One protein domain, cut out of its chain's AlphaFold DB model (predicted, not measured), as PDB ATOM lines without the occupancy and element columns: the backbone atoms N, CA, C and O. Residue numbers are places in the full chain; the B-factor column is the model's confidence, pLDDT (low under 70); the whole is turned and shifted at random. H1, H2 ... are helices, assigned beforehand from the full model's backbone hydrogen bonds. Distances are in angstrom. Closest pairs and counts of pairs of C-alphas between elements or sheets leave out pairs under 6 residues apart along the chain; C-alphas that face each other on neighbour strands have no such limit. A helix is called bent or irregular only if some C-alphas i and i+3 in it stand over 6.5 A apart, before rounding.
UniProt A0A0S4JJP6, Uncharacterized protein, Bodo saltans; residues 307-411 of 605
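AT A GLANCE: This is residues 307 to 411 of the 605 residues of an uncharacterized protein of Bodo saltans (UniProt A0A0S4JJP6). Little regular structure is present: a helical hairpin, H2 folding back beside H1, makes one end, and a lobe of winding loops, residues 342 to 411, makes the rest. The 105 printed residues include two named helices, H1 then H2, and no named strand; the class is all helix, with 34 residues in named elements. The whole is loose, radius of gyration of the C-alphas 16.5 A, spanning 47 by 34 by 27 A.

HOW THE PARTS SIT: Start at H2, residues 323 to 341, irregular with C-alphas 324 and 327 8.4 A apart, and kinked by 39 degrees near residue 330. H1, residues 307 to 321, touches it, closest at the C-alphas of Val 319 and Ala 326, 6.0 A. This hairpin runs opposite ways at a shallow tilt of 23 degrees. Every O i to N i+4 pair is within hydrogen-bond range in H1, and 13 of 15 in H2. Beyond, residues 346 to 347 pair antiparallel with 395 to 396, as do 371 to 372 with 375 to 376.

IN THESE COORDINATES: Find C-alpha 323 at (21.330, -5.380, 23.322); H2 runs 25.6 A to C-alpha 341. H1 runs 21.6 A from C-alpha 307 at (22.583, -29.943, 25.656).

THE WHOLE: The C-alphas farthest apart, Pro 324 and Gln 366, are 48.7 A apart. The printed part has no cut; the link from H1 to H2 is tight. Residues 322 to 324 have pLDDT under 70.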
ATOM      1  N   THR A 307      21.500 -30.796  25.157       85.94
ATOM      2  CA  THR A 307      22.583 -29.943  25.656       85.94
ATOM      3  C   THR A 307      22.761 -28.722  24.753       85.94
ATOM      4  O   THR A 307      22.865 -27.603  25.250       85.94
ATOM      5  N   ALA A 308      22.721 -28.910  23.432       85.38
ATOM      6  CA  ALA A 308      22.770 -27.816  22.470       85.38
ATOM      7  C   ALA A 308      21.582 -26.857  22.646       85.38
ATOM      8  O   ALA A 308      21.792 -25.654  22.753       85.38
ATOM      9  N   ALA A 309      20.352 -27.372  22.756       85.94
ATOM     10  CA  ALA A 309      19.152 -26.562  22.964       85.94
ATOM     11  C   ALA A 309      19.220 -25.732  24.259       85.94
ATOM     12  O   ALA A 309      18.890 -24.547  24.244       85.94
ATOM     13  N   LEU A 310      19.708 -26.313  25.361       87.25
ATOM     14  CA  LEU A 310      19.940 -25.582  26.613       87.25
ATOM     15  C   LEU A 310      20.994 -24.481  26.439       87.25
ATOM     16  O   LEU A 310      20.774 -23.349  26.864       87.25
ATOM     17  N   CYS A 311      22.105 -24.778  25.760       83.88
ATOM     18  CA  CYS A 311      23.136 -23.789  25.446       83.88
ATOM     19  C   CYS A 311      22.600 -22.638  24.579       83.88
ATOM     20  O   CYS A 311      22.967 -21.488  24.820       83.88
ATOM     21  N   PHE A 312      21.732 -22.922  23.603       84.94
ATOM     22  CA  PHE A 312      21.066 -21.901  22.790       84.94
ATOM     23  C   PHE A 312      20.070 -21.072  23.609       84.94
ATOM     24  O   PHE A 312      20.028 -19.854  23.451       84.94
ATOM     25  N   GLY A 313      19.313 -21.691  24.517       85.56
ATOM     26  CA  GLY A 313      18.415 -20.978  25.427       85.56
ATOM     27  C   GLY A 313      19.164 -20.013  26.352       85.56
ATOM     28  O   GLY A 313      18.783 -18.849  26.469       85.56
ATOM     29  N   GLU A 314      20.272 -20.464  26.954       84.62
ATOM     30  CA  GLU A 314      21.160 -19.613  27.762       84.62
ATOM     31  C   GLU A 314      21.750 -18.464  26.930       84.62
ATOM     32  O   GLU A 314      21.768 -17.316  27.376       84.62
ATOM     33  N   ALA A 315      22.202 -18.766  25.711       78.94
ATOM     34  CA  ALA A 315      22.741 -17.788  24.774       78.94
ATOM     35  C   ALA A 315      21.736 -16.693  24.430       78.94
ATOM     36  O   ALA A 315      22.037 -15.504  24.535       78.94
ATOM     37  N   HIS A 316      20.531 -17.107  24.055       80.06
ATOM     38  CA  HIS A 316      19.455 -16.210  23.686       80.06
ATOM     39  C   HIS A 316      19.034 -15.326  24.867       80.06
ATOM     40  O   HIS A 316      18.871 -14.121  24.700       80.06
ATOM     41  N   ALA A 317      18.924 -15.892  26.075       82.75
ATOM     42  CA  ALA A 317      18.608 -15.127  27.281       82.75
ATOM     43  C   ALA A 317      19.642 -14.023  27.561       82.75
ATOM     44  O   ALA A 317      19.275 -12.924  27.968       82.75
ATOM     45  N   ILE A 318      20.919 -14.311  27.307       78.44
ATOM     46  CA  ILE A 318      22.023 -13.370  27.476       78.44
ATOM     47  C   ILE A 318      21.978 -12.259  26.409       78.44
ATOM     48  O   ILE A 318      22.048 -11.081  26.748       78.44
ATOM     49  N   VAL A 319      21.782 -12.610  25.134       78.81
ATOM     50  CA  VAL A 319      21.685 -11.627  24.037       78.81
ATOM     51  C   VAL A 319      20.501 -10.675  24.232       78.81
ATOM     52  O   VAL A 319      20.635  -9.473  24.011       78.81
ATOM     53  N   MET A 320      19.356 -11.188  24.688       78.19
ATOM     54  CA  MET A 320      18.154 -10.379  24.904       78.19
ATOM     55  C   MET A 320      18.276  -9.385  26.069       78.19
ATOM     56  O   MET A 320      17.519  -8.416  26.106       78.19
ATOM     57  N   GLN A 321      19.193  -9.600  27.017       79.62
ATOM     58  CA  GLN A 321      19.377  -8.708  28.168       79.62
ATOM     59  C   GLN A 321      20.327  -7.529  27.877       79.62
ATOM     60  O   GLN A 321      20.116  -6.456  28.436       79.62
ATOM     61  N   ASP A 322      21.290  -7.680  26.958       69.56
ATOM     62  CA  ASP A 322      22.420  -6.743  26.792       69.56
ATOM     63  C   ASP A 322      22.528  -6.116  25.378       69.56
ATOM     64  O   ASP A 322      23.623  -5.918  24.848       69.56
ATOM     65  N   ALA A 323      21.403  -5.777  24.741       64.88
ATOM     66  CA  ALA A 323      21.330  -5.380  23.322       64.88
ATOM     67  C   ALA A 323      22.382  -4.355  22.798       64.88
ATOM     68  O   ALA A 323      22.836  -4.538  21.667       64.88
ATOM     69  N   PRO A 324      22.822  -3.307  23.534       65.06
ATOM     70  CA  PRO A 324      23.870  -2.403  23.039       65.06
ATOM     71  C   PRO A 324      25.318  -2.891  23.278       65.06
ATOM     72  O   PRO A 324      26.233  -2.363  22.652       65.06
ATOM     73  N   GLU A 325      25.544  -3.901  24.127       74.19
ATOM     74  CA  GLU A 325      26.863  -4.512  24.415       74.19
ATOM     75  C   GLU A 325      26.988  -5.946  23.856       74.19
ATOM     76  O   GLU A 325      27.857  -6.728  24.259       74.19
ATOM     77  N   ALA A 326      26.126  -6.297  22.896       70.75
ATOM     78  CA  ALA A 326      25.919  -7.660  22.417       70.75
ATOM     79  C   ALA A 326      27.198  -8.389  21.957       70.75
ATOM     80  O   ALA A 326      27.256  -9.611  22.052       70.75
ATOM     81  N   THR A 327      28.241  -7.684  21.502       78.69
ATOM     82  CA  THR A 327      29.504  -8.303  21.055       78.69
ATOM     83  C   THR A 327      30.342  -8.841  22.214       78.69
ATOM     84  O   THR A 327      30.711 -10.012  22.202       78.69
ATOM     85  N   VAL A 328      30.583  -8.038  23.255       81.44
ATOM     86  CA  VAL A 328      31.345  -8.455  24.451       81.44
ATOM     87  C   VAL A 328      30.618  -9.588  25.173       81.44
ATOM     88  O   VAL A 328      31.217 -10.534  25.691       81.44
ATOM     89  N   VAL A 329      29.294  -9.500  25.185       80.44
ATOM     90  CA  VAL A 329      28.417 -10.478  25.806       80.44
ATOM     91  C   VAL A 329      28.390 -11.789  25.012       80.44
ATOM     92  O   VAL A 329      28.511 -12.859  25.613       80.44
ATOM     93  N   ALA A 330      28.336 -11.723  23.677       80.00
ATOM     94  CA  ALA A 330      28.457 -12.888  22.803       80.00
ATOM     95  C   ALA A 330      29.832 -13.563  22.925       80.00
ATOM     96  O   ALA A 330      29.894 -14.785  23.037       80.00
ATOM     97  N   GLU A 331      30.926 -12.800  22.993       83.44
ATOM     98  CA  GLU A 331      32.272 -13.344  23.214       83.44
ATOM     99  C   GLU A 331      32.367 -14.073  24.558       83.44
ATOM    100  O   GLU A 331      32.857 -15.201  24.640       83.44
ATOM    101  N   LYS A 332      31.839 -13.468  25.628       84.81
ATOM    102  CA  LYS A 332      31.819 -14.072  26.966       84.81
ATOM    103  C   LYS A 332      30.961 -15.335  27.014       84.81
ATOM    104  O   LYS A 332      31.301 -16.299  27.703       84.81
ATOM    105  N   LEU A 333      29.839 -15.336  26.306       84.50
ATOM    106  CA  LEU A 333      28.984 -16.504  26.155       84.50
ATOM    107  C   LEU A 333      29.708 -17.617  25.386       84.50
ATOM    108  O   LEU A 333      29.731 -18.754  25.854       84.50
ATOM    109  N   GLN A 334      30.330 -17.296  24.251       85.19
ATOM    110  CA  GLN A 334      31.095 -18.244  23.443       85.19
ATOM    111  C   GLN A 334      32.240 -18.860  24.259       85.19
ATOM    112  O   GLN A 334      32.427 -20.075  24.248       85.19
ATOM    113  N   GLN A 335      32.956 -18.045  25.036       89.31
ATOM    114  CA  GLN A 335      33.992 -18.499  25.967       89.31
ATOM    115  C   GLN A 335      33.442 -19.487  27.003       89.31
ATOM    116  O   GLN A 335      34.015 -20.561  27.194       89.31
ATOM    117  N   LYS A 336      32.295 -19.183  27.626       86.62
ATOM    118  CA  LYS A 336      31.629 -20.101  28.565       86.62
ATOM    119  C   LYS A 336      31.196 -21.405  27.897       86.62
ATOM    120  O   LYS A 336      31.347 -22.466  28.499       86.62
ATOM    121  N   GLN A 337      30.653 -21.340  26.683       87.12
ATOM    122  CA  GLN A 337      30.236 -22.527  25.935       87.12
ATOM    123  C   GLN A 337      31.435 -23.424  25.608       87.12
ATOM    124  O   GLN A 337      31.376 -24.621  25.874       87.12
ATOM    125  N   LEU A 338      32.541 -22.844  25.136       88.75
ATOM    126  CA  LEU A 338      33.791 -23.567  24.890       88.75
ATOM    127  C   LEU A 338      34.377 -24.163  26.175       88.75
ATOM    128  O   LEU A 338      34.844 -25.298  26.178       88.75
ATOM    129  N   GLN A 339      34.326 -23.436  27.293       90.06
ATOM    130  CA  GLN A 339      34.807 -23.943  28.579       90.06
ATOM    131  C   GLN A 339      33.977 -25.134  29.076       90.06
ATOM    132  O   GLN A 339      34.537 -26.086  29.620       90.06
ATOM    133  N   LYS A 340      32.651 -25.102  28.875       86.94
ATOM    134  CA  LYS A 340      31.752 -26.217  29.204       86.94
ATOM    135  C   LYS A 340      32.002 -27.432  28.302       86.94
ATOM    136  O   LYS A 340      32.002 -28.555  28.800       86.94
ATOM    137  N   SER A 341      32.209 -27.227  26.999       86.75
ATOM    138  CA  SER A 341      32.384 -28.329  26.045       86.75
ATOM    139  C   SER A 341      33.791 -28.939  26.067       86.75
ATOM    140  O   SER A 341      33.926 -30.139  25.840       86.75
ATOM    141  N   MET A 342      34.826 -28.165  26.407       91.94
ATOM    142  CA  MET A 342      36.233 -28.584  26.351       91.94
ATOM    143  C   MET A 342      36.896 -28.627  27.739       91.94
ATOM    144  O   MET A 342      37.902 -27.968  27.997       91.94
ATOM    145  N   HIS A 343      36.354 -29.425  28.659       89.56
ATOM    146  CA  HIS A 343      36.839 -29.529  30.048       89.56
ATOM    147  C   HIS A 343      38.308 -29.986  30.185       89.56
ATOM    148  O   HIS A 343      38.951 -29.701  31.198       89.56
ATOM    149  N   ALA A 344      38.842 -30.690  29.181       93.50
ATOM    150  CA  ALA A 344      40.235 -31.133  29.122       93.50
ATOM    151  C   ALA A 344      41.160 -30.165  28.355       93.50
ATOM    152  O   ALA A 344      42.358 -30.435  28.242       93.50
ATOM    153  N   ALA A 345      40.631 -29.038  27.857       95.69
ATOM    154  CA  ALA A 345      41.406 -28.080  27.082       95.69
ATOM    155  C   ALA A 345      42.606 -27.541  27.863       95.69
ATOM    156  O   ALA A 345      42.561 -27.222  29.058       95.69
ATOM    157  N   ARG A 346      43.701 -27.385  27.130       97.12
ATOM    158  CA  ARG A 346      44.953 -26.818  27.604       97.12
ATOM    159  C   ARG A 346      45.237 -25.494  26.901       97.12
ATOM    160  O   ARG A 346      44.592 -25.123  25.924       97.12
ATOM    161  N   MET A 347      46.215 -24.764  27.415       97.44
ATOM    162  CA  MET A 347      46.767 -23.570  26.794       97.44
ATOM    163  C   MET A 347      48.289 -23.590  26.859       97.44
ATOM    164  O   MET A 347      48.895 -24.162  27.770       97.44
ATOM    165  N   CYS A 348      48.916 -22.930  25.892       97.81
ATOM    166  CA  CYS A 348      50.360 -22.773  25.865       97.81
ATOM    167  C   CYS A 348      50.838 -22.016  27.120       97.81
ATOM    168  O   CYS A 348      50.378 -20.897  27.366       97.81
ATOM    169  N   PRO A 349      51.786 -22.552  27.909       97.50
ATOM    170  CA  PRO A 349      52.259 -21.873  29.110       97.50
ATOM    171  C   PRO A 349      53.014 -20.572  28.797       97.50
ATOM    172  O   PRO A 349      52.967 -19.662  29.627       97.50
ATOM    173  N   HIS A 350      53.629 -20.462  27.609       96.19
ATOM    174  CA  HIS A 350      54.413 -19.299  27.176       96.19
ATOM    175  C   HIS A 350      53.557 -18.134  26.680       96.19
ATOM    176  O   HIS A 350      53.724 -17.023  27.164       96.19
ATOM    177  N   CYS A 351      52.654 -18.362  25.723       96.38
ATOM    178  CA  CYS A 351      51.876 -17.284  25.093       96.38
ATOM    179  C   CYS A 351      50.391 -17.276  25.477       96.38
ATOM    180  O   CYS A 351      49.646 -16.425  24.998       96.38
ATOM    181  N   LYS A 352      49.949 -18.228  26.313       96.31
ATOM    182  CA  LYS A 352      48.550 -18.413  26.746       96.31
ATOM    183  C   LYS A 352      47.552 -18.652  25.606       96.31
ATOM    184  O   LYS A 352      46.346 -18.539  25.815       96.31
ATOM    185  N   ALA A 353      48.030 -19.013  24.412       96.00
ATOM    186  CA  ALA A 353      47.163 -19.432  23.316       96.00
ATOM    187  C   ALA A 353      46.406 -20.712  23.701       96.00
ATOM    188  O   ALA A 353      47.020 -21.690  24.134       96.00
ATOM    189  N   GLY A 354      45.086 -20.677  23.552       94.50
ATOM    190  CA  GLY A 354      44.146 -21.745  23.875       94.50
ATOM    191  C   GLY A 354      42.714 -21.324  23.514       94.50
ATOM    192  O   GLY A 354      42.497 -20.136  23.245       94.50
ATOM    193  N   PRO A 355      41.749 -22.257  23.495       96.44
ATOM    194  CA  PRO A 355      41.868 -23.660  23.907       96.44
ATOM    195  C   PRO A 355      42.631 -24.534  22.899       96.44
ATOM    196  O   PRO A 355      42.524 -24.345  21.693       96.44
ATOM    197  N   ILE A 356      43.392 -25.509  23.401       95.06
ATOM    198  CA  ILE A 356      44.015 -26.585  22.618       95.06
ATOM    199  C   ILE A 356      43.534 -27.910  23.199       95.06
ATOM    200  O   ILE A 356      43.674 -28.140  24.402       95.06
ATOM    201  N   ASP A 357      42.974 -28.770  22.354       94.25
ATOM    202  CA  ASP A 357      42.532 -30.104  22.748       94.25
ATOM    203  C   ASP A 357      43.533 -31.161  22.282       94.25
ATOM    204  O   ASP A 357      43.834 -31.270  21.092       94.25
ATOM    205  N   PHE A 358      44.045 -31.939  23.229       90.31
ATOM    206  CA  PHE A 358      44.934 -33.063  22.971       90.31
ATOM    207  C   PHE A 358      44.146 -34.357  23.163       90.31
ATOM    208  O   PHE A 358      44.352 -35.086  24.135       90.31
ATOM    209  N   PHE A 359      43.200 -34.620  22.260       86.00
ATOM    210  CA  PHE A 359      42.333 -35.793  22.332       86.00
ATOM    211  C   PHE A 359      43.144 -37.091  22.500       86.00
ATOM    212  O   PHE A 359      43.834 -37.540  21.586       86.00
ATOM    213  N   GLY A 360      43.040 -37.700  23.687       82.81
ATOM    214  CA  GLY A 360      43.515 -39.057  23.976       82.81
ATOM    215  C   GLY A 360      45.032 -39.273  23.972       82.81
ATOM    216  O   GLY A 360      45.457 -40.426  23.985       82.81
ATOM    217  N   CYS A 361      45.850 -38.216  23.956       90.75
ATOM    218  CA  CYS A 361      47.310 -38.335  23.903       90.75
ATOM    219  C   CYS A 361      47.970 -37.685  25.126       90.75
ATOM    220  O   CYS A 361      48.099 -36.465  25.195       90.75
ATOM    221  N   GLU A 362      48.443 -38.499  26.071       94.12
ATOM    222  CA  GLU A 362      49.271 -38.013  27.188       94.12
ATOM    223  C   GLU A 362      50.705 -37.707  26.727       94.12
ATOM    224  O   GLU A 362      51.288 -36.687  27.106       94.12
ATOM    225  N   ASN A 363      51.239 -38.551  25.835       96.31
ATOM    226  CA  ASN A 363      52.550 -38.395  25.213       96.31
ATOM    227  C   ASN A 363      52.429 -37.741  23.826       96.31
ATOM    228  O   ASN A 363      52.285 -38.404  22.798       96.31
ATOM    229  N   LEU A 364      52.534 -36.418  23.797       96.31
ATOM    230  CA  LEU A 364      52.471 -35.609  22.582       96.31
ATOM    231  C   LEU A 364      53.669 -35.830  21.653       96.31
ATOM    232  O   LEU A 364      53.549 -35.560  20.458       96.31
ATOM    233  N   ALA A 365      54.805 -36.324  22.161       97.19
ATOM    234  CA  ALA A 365      55.977 -36.631  21.337       97.19
ATOM    235  C   ALA A 365      55.775 -37.848  20.437       97.19
ATOM    236  O   ALA A 365      56.376 -37.897  19.369       97.19
ATOM    237  N   GLN A 366      54.896 -38.778  20.813       96.69
ATOM    238  CA  GLN A 366      54.636 -39.982  20.024       96.69
ATOM    239  C   GLN A 366      54.107 -39.667  18.618       96.69
ATOM    240  O   GLN A 366      54.459 -40.358  17.667       96.69
ATOM    241  N   HIS A 367      53.293 -38.615  18.490       94.19
ATOM    242  CA  HIS A 367      52.697 -38.197  17.218       94.19
ATOM    243  C   HIS A 367      53.260 -36.871  16.695       94.19
ATOM    244  O   HIS A 367      52.885 -36.427  15.614       94.19
ATOM    245  N   HIS A 368      54.156 -36.204  17.426       96.25
ATOM    246  CA  HIS A 368      54.707 -34.934  16.966       96.25
ATOM    247  C   HIS A 368      55.624 -35.141  15.755       96.25
ATOM    248  O   HIS A 368      56.631 -35.841  15.816       96.25
ATOM    249  N   GLY A 369      55.286 -34.490  14.649       95.50
ATOM    250  CA  GLY A 369      56.006 -34.584  13.391       95.50
ATOM    251  C   GLY A 369      55.678 -35.825  12.562       95.50
ATOM    252  O   GLY A 369      56.236 -35.926  11.471       95.50
ATOM    253  N   GLU A 370      54.794 -36.712  13.033       96.06
ATOM    254  CA  GLU A 370      54.331 -37.880  12.280       96.06
ATOM    255  C   GLU A 370      53.498 -37.436  11.073       96.06
ATOM    256  O   GLU A 370      52.603 -36.598  11.198       96.06
ATOM    257  N   GLU A 371      53.779 -38.009   9.905       97.25
ATOM    258  CA  GLU A 371      53.025 -37.770   8.679       97.25
ATOM    259  C   GLU A 371      52.038 -38.919   8.444       97.25
ATOM    260  O   GLU A 371      52.437 -40.069   8.270       97.25
ATOM    261  N   ARG A 372      50.735 -38.615   8.443       95.06
ATOM    262  CA  ARG A 372      49.670 -39.564   8.087       95.06
ATOM    263  C   ARG A 372      48.832 -38.967   6.973       95.06
ATOM    264  O   ARG A 372      48.348 -37.848   7.100       95.06
ATOM    265  N   ASN A 373      48.647 -39.715   5.887       95.50
ATOM    266  CA  ASN A 373      47.869 -39.276   4.722       95.50
ATOM    267  C   ASN A 373      48.344 -37.921   4.147       95.50
ATOM    268  O   ASN A 373      47.528 -37.102   3.738       95.50
ATOM    269  N   GLY A 374      49.659 -37.663   4.166       95.00
ATOM    270  CA  GLY A 374      50.252 -36.403   3.694       95.00
ATOM    271  C   GLY A 374      50.058 -35.202   4.630       95.00
ATOM    272  O   GLY A 374      50.435 -34.087   4.281       95.00
ATOM    273  N   VAL A 375      49.477 -35.402   5.819       95.06
ATOM    274  CA  VAL A 375      49.349 -34.362   6.846       95.06
ATOM    275  C   VAL A 375      50.346 -34.645   7.961       95.06
ATOM    276  O   VAL A 375      50.303 -35.696   8.604       95.06
ATOM    277  N   ARG A 376      51.245 -33.688   8.210       96.19
ATOM    278  CA  ARG A 376      52.192 -33.746   9.324       96.19
ATOM    279  C   ARG A 376      51.538 -33.227  10.599       96.19
ATOM    280  O   ARG A 376      51.144 -32.066  10.679       96.19
ATOM    281  N   THR A 377      51.468 -34.075  11.614       95.38
ATOM    282  CA  THR A 377      50.932 -33.724  12.929       95.38
ATOM    283  C   THR A 377      51.888 -32.757  13.623       95.38
ATOM    284  O   THR A 377      53.040 -33.094  13.885       95.38
ATOM    285  N   ASN A 378      51.436 -31.540  13.927       96.06
ATOM    286  CA  ASN A 378      52.231 -30.542  14.638       96.06
ATOM    287  C   ASN A 378      51.592 -30.216  15.992       96.06
ATOM    288  O   ASN A 378      50.726 -29.350  16.090       96.06
ATOM    289  N   ASN A 379      52.065 -30.901  17.034       96.12
ATOM    290  CA  ASN A 379      51.641 -30.679  18.422       96.12
ATOM    291  C   ASN A 379      52.300 -29.450  19.085       96.12
ATOM    292  O   ASN A 379      52.145 -29.256  20.290       96.12
ATOM    293  N   SER A 380      53.066 -28.638  18.347       97.38
ATOM    294  CA  SER A 380      53.594 -27.372  18.865       97.38
ATOM    295  C   SER A 380      52.507 -26.304  18.910       97.38
ATOM    296  O   SER A 380      51.582 -26.271  18.099       97.38
ATOM    297  N   CYS A 381      52.651 -25.355  19.828       96.94
ATOM    298  CA  CYS A 381      51.806 -24.178  19.898       96.94
ATOM    299  C   CYS A 381      51.917 -23.397  18.584       96.94
ATOM    300  O   CYS A 381      52.967 -22.820  18.305       96.94
ATOM    301  N   GLN A 382      50.816 -23.285  17.840       94.81
ATOM    302  CA  GLN A 382      50.782 -22.614  16.531       94.81
ATOM    303  C   GLN A 382      51.242 -21.151  16.581       94.81
ATOM    304  O   GLN A 382      51.723 -20.604  15.597       94.81
ATOM    305  N   ARG A 383      51.137 -20.524  17.756       94.44
ATOM    306  CA  ARG A 383      51.506 -19.123  17.951       94.44
ATOM    307  C   ARG A 383      52.986 -18.868  18.245       94.44
ATOM    308  O   ARG A 383      53.517 -17.855  17.816       94.44
ATOM    309  N   CYS A 384      53.646 -19.722  19.028       96.12
ATOM    310  CA  CYS A 384      55.018 -19.461  19.495       96.12
ATOM    311  C   CYS A 384      55.967 -20.655  19.346       96.12
ATOM    312  O   CYS A 384      57.088 -20.606  19.838       96.12
ATOM    313  N   GLY A 385      55.512 -21.753  18.738       96.56
ATOM    314  CA  GLY A 385      56.305 -22.962  18.523       96.56
ATOM    315  C   GLY A 385      56.606 -23.779  19.781       96.56
ATOM    316  O   GLY A 385      57.314 -24.774  19.677       96.56
ATOM    317  N   PHE A 386      56.082 -23.402  20.956       97.56
ATOM    318  CA  PHE A 386      56.298 -24.165  22.189       97.56
ATOM    319  C   PHE A 386      55.806 -25.600  22.024       97.56
ATOM    320  O   PHE A 386      54.646 -25.821  21.680       97.56
ATOM    321  N   PHE A 387      56.674 -26.555  22.322       97.88
ATOM    322  CA  PHE A 387      56.354 -27.967  22.333       97.88
ATOM    323  C   PHE A 387      56.809 -28.569  23.654       97.88
ATOM    324  O   PHE A 387      57.919 -28.309  24.116       97.88
ATOM    325  N   ALA A 388      55.955 -29.405  24.229       97.88
ATOM    326  CA  ALA A 388      56.317 -30.272  25.330       97.88
ATOM    327  C   ALA A 388      55.848 -31.687  25.015       97.88
ATOM    328  O   ALA A 388      54.748 -31.879  24.498       97.88
ATOM    329  N   SER A 389      56.689 -32.668  25.338       97.50
ATOM    330  CA  SER A 389      56.430 -34.083  25.066       97.50
ATOM    331  C   SER A 389      55.259 -34.646  25.868       97.50
ATOM    332  O   SER A 389      54.633 -35.594  25.410       97.50
ATOM    333  N   HIS A 390      54.948 -34.069  27.031       97.81
ATOM    334  CA  HIS A 390      53.858 -34.508  27.901       97.81
ATOM    335  C   HIS A 390      52.774 -33.437  28.026       97.81
ATOM    336  O   HIS A 390      53.075 -32.243  28.123       97.81
ATOM    337  N   ILE A 391      51.513 -33.865  28.094       97.00
ATOM    338  CA  ILE A 391      50.361 -32.963  28.227       97.00
ATOM    339  C   ILE A 391      50.396 -32.122  29.515       97.00
ATOM    340  O   ILE A 391      49.911 -30.993  29.530       97.00
ATOM    341  N   ASP A 392      51.013 -32.615  30.588       97.00
ATOM    342  CA  ASP A 392      51.045 -31.911  31.882       97.00
ATOM    343  C   ASP A 392      51.918 -30.658  31.894       97.00
ATOM    344  O   ASP A 392      51.714 -29.769  32.720       97.00
ATOM    345  N   ALA A 393      52.848 -30.544  30.945       97.75
ATOM    346  CA  ALA A 393      53.608 -29.316  30.737       97.75
ATOM    347  C   ALA A 393      52.756 -28.203  30.098       97.75
ATOM    348  O   ALA A 393      53.157 -27.036  30.098       97.75
ATOM    349  N   TRP A 394      51.575 -28.535  29.568       97.75
ATOM    350  CA  TRP A 394      50.606 -27.560  29.092       97.75
ATOM    351  C   TRP A 394      49.682 -27.127  30.229       97.75
ATOM    352  O   TRP A 394      49.054 -27.941  30.918       97.75
ATOM    353  N   ALA A 395      49.555 -25.812  30.406       97.38
ATOM    354  CA  ALA A 395      48.677 -25.254  31.424       97.38
ATOM    355  C   ALA A 395      47.219 -25.607  31.106       97.38
ATOM    356  O   ALA A 395      46.830 -25.658  29.941       97.38
ATOM    357  N   ARG A 396      46.388 -25.836  32.129       97.19
ATOM    358  CA  ARG A 396      44.935 -25.917  31.913       97.19
ATOM    359  C   ARG A 396      44.445 -24.603  31.322       97.19
ATOM    360  O   ARG A 396      44.917 -23.544  31.731       97.19
ATOM    361  N   TRP A 397      43.542 -24.680  30.352       97.38
ATOM    362  CA  TRP A 397      42.988 -23.483  29.739       97.38
ATOM    363  C   TRP A 397      42.204 -22.665  30.769       97.38
ATOM    364  O   TRP A 397      41.479 -23.210  31.600       97.38
ATOM    365  N   ASP A 398      42.372 -21.348  30.723       95.19
ATOM    366  CA  ASP A 398      41.779 -20.403  31.668       95.19
ATOM    367  C   ASP A 398      40.370 -19.937  31.276       95.19
ATOM    368  O   ASP A 398      39.787 -19.097  31.957       95.19
ATOM    369  N   GLY A 399      39.808 -20.490  30.197       94.50
ATOM    370  CA  GLY A 399      38.471 -20.159  29.706       94.50
ATOM    371  C   GLY A 399      38.407 -18.873  28.881       94.50
ATOM    372  O   GLY A 399      37.318 -18.472  28.484       94.50
ATOM    373  N   VAL A 400      39.544 -18.228  28.596       93.75
ATOM    374  CA  VAL A 400      39.598 -17.017  27.765       93.75
ATOM    375  C   VAL A 400      40.104 -17.376  26.372       93.75
ATOM    376  O   VAL A 400      41.220 -17.876  26.212       93.75
ATOM    377  N   VAL A 401      39.288 -17.111  25.351       91.50
ATOM    378  CA  VAL A 401      39.708 -17.216  23.948       91.50
ATOM    379  C   VAL A 401      40.496 -15.960  23.609       91.50
ATOM    380  O   VAL A 401      39.998 -14.849  23.779       91.50
ATOM    381  N   ARG A 402      41.734 -16.135  23.150       91.00
ATOM    382  CA  ARG A 402      42.607 -15.033  22.729       91.00
ATOM    383  C   ARG A 402      42.738 -15.066  21.220       91.00
ATOM    384  O   ARG A 402      43.030 -16.126  20.668       91.00
ATOM    385  N   ASN A 403      42.577 -13.917  20.570       87.69
ATOM    386  CA  ASN A 403      42.806 -13.817  19.137       87.69
ATOM    387  C   ASN A 403      44.282 -14.152  18.825       87.69
ATOM    388  O   ASN A 403      45.197 -13.737  19.551       87.69
ATOM    389  N   SER A 404      44.518 -14.949  17.779       85.31
ATOM    390  CA  SER A 404      45.861 -15.276  17.286       85.31
ATOM    391  C   SER A 404      46.624 -14.037  16.829       85.31
ATOM    392  O   SER A 404      47.848 -14.014  16.947       85.31
ATOM    393  N   ASP A 405      45.894 -13.018  16.374       87.69
ATOM    394  CA  ASP A 405      46.452 -11.843  15.709       87.69
ATOM    395  C   ASP A 405      46.871 -10.753  16.700       87.69
ATOM    396  O   ASP A 405      47.722  -9.915  16.404       87.69
ATOM    397  N   GLU A 406      46.298 -10.751  17.905       88.25
ATOM    398  CA  GLU A 406      46.653  -9.763  18.916       88.25
ATOM    399  C   GLU A 406      48.022 -10.078  19.528       88.25
ATOM    400  O   GLU A 406      48.278 -11.238  19.826       88.25
ATOM    401  N   PRO A 407      48.889  -9.088  19.807       88.44
ATOM    402  CA  PRO A 407      50.232  -9.305  20.356       88.44
ATOM    403  C   PRO A 407      50.225 -10.051  21.702       88.44
ATOM    404  O   PRO A 407      49.305  -9.908  22.510       88.44
ATOM    405  N   VAL A 408      51.241 -10.891  21.949       87.31
ATOM    406  CA  VAL A 408      51.320 -11.769  23.147       87.31
ATOM    407  C   VAL A 408      51.442 -10.943  24.425       87.31
ATOM    408  O   VAL A 408      50.894 -11.294  25.472       87.31
ATOM    409  N   GLU A 409      52.116  -9.808  24.313       86.81
ATOM    410  CA  GLU A 409      52.433  -8.866  25.376       86.81
ATOM    411  C   GLU A 409      51.175  -8.353  26.082       86.81
ATOM    412  O   GLU A 409      51.208  -8.103  27.286       86.81
ATOM    413  N   ARG A 410      50.049  -8.259  25.361       85.56
ATOM    414  CA  ARG A 410      48.775  -7.769  25.902       85.56
ATOM    415  C   ARG A 410      48.228  -8.656  27.023       85.56
ATOM    416  O   ARG A 410      47.586  -8.151  27.938       85.56
ATOM    417  N   TRP A 411      48.496  -9.961  26.981       82.25
ATOM    418  CA  TRP A 411      47.866 -10.951  27.871       82.25
ATOM    419  C   TRP A 411      48.772 -11.441  28.983       82.25
ATOM    420  O   TRP A 411      48.286 -11.980  29.973       82.25
TER     421      TRP A 411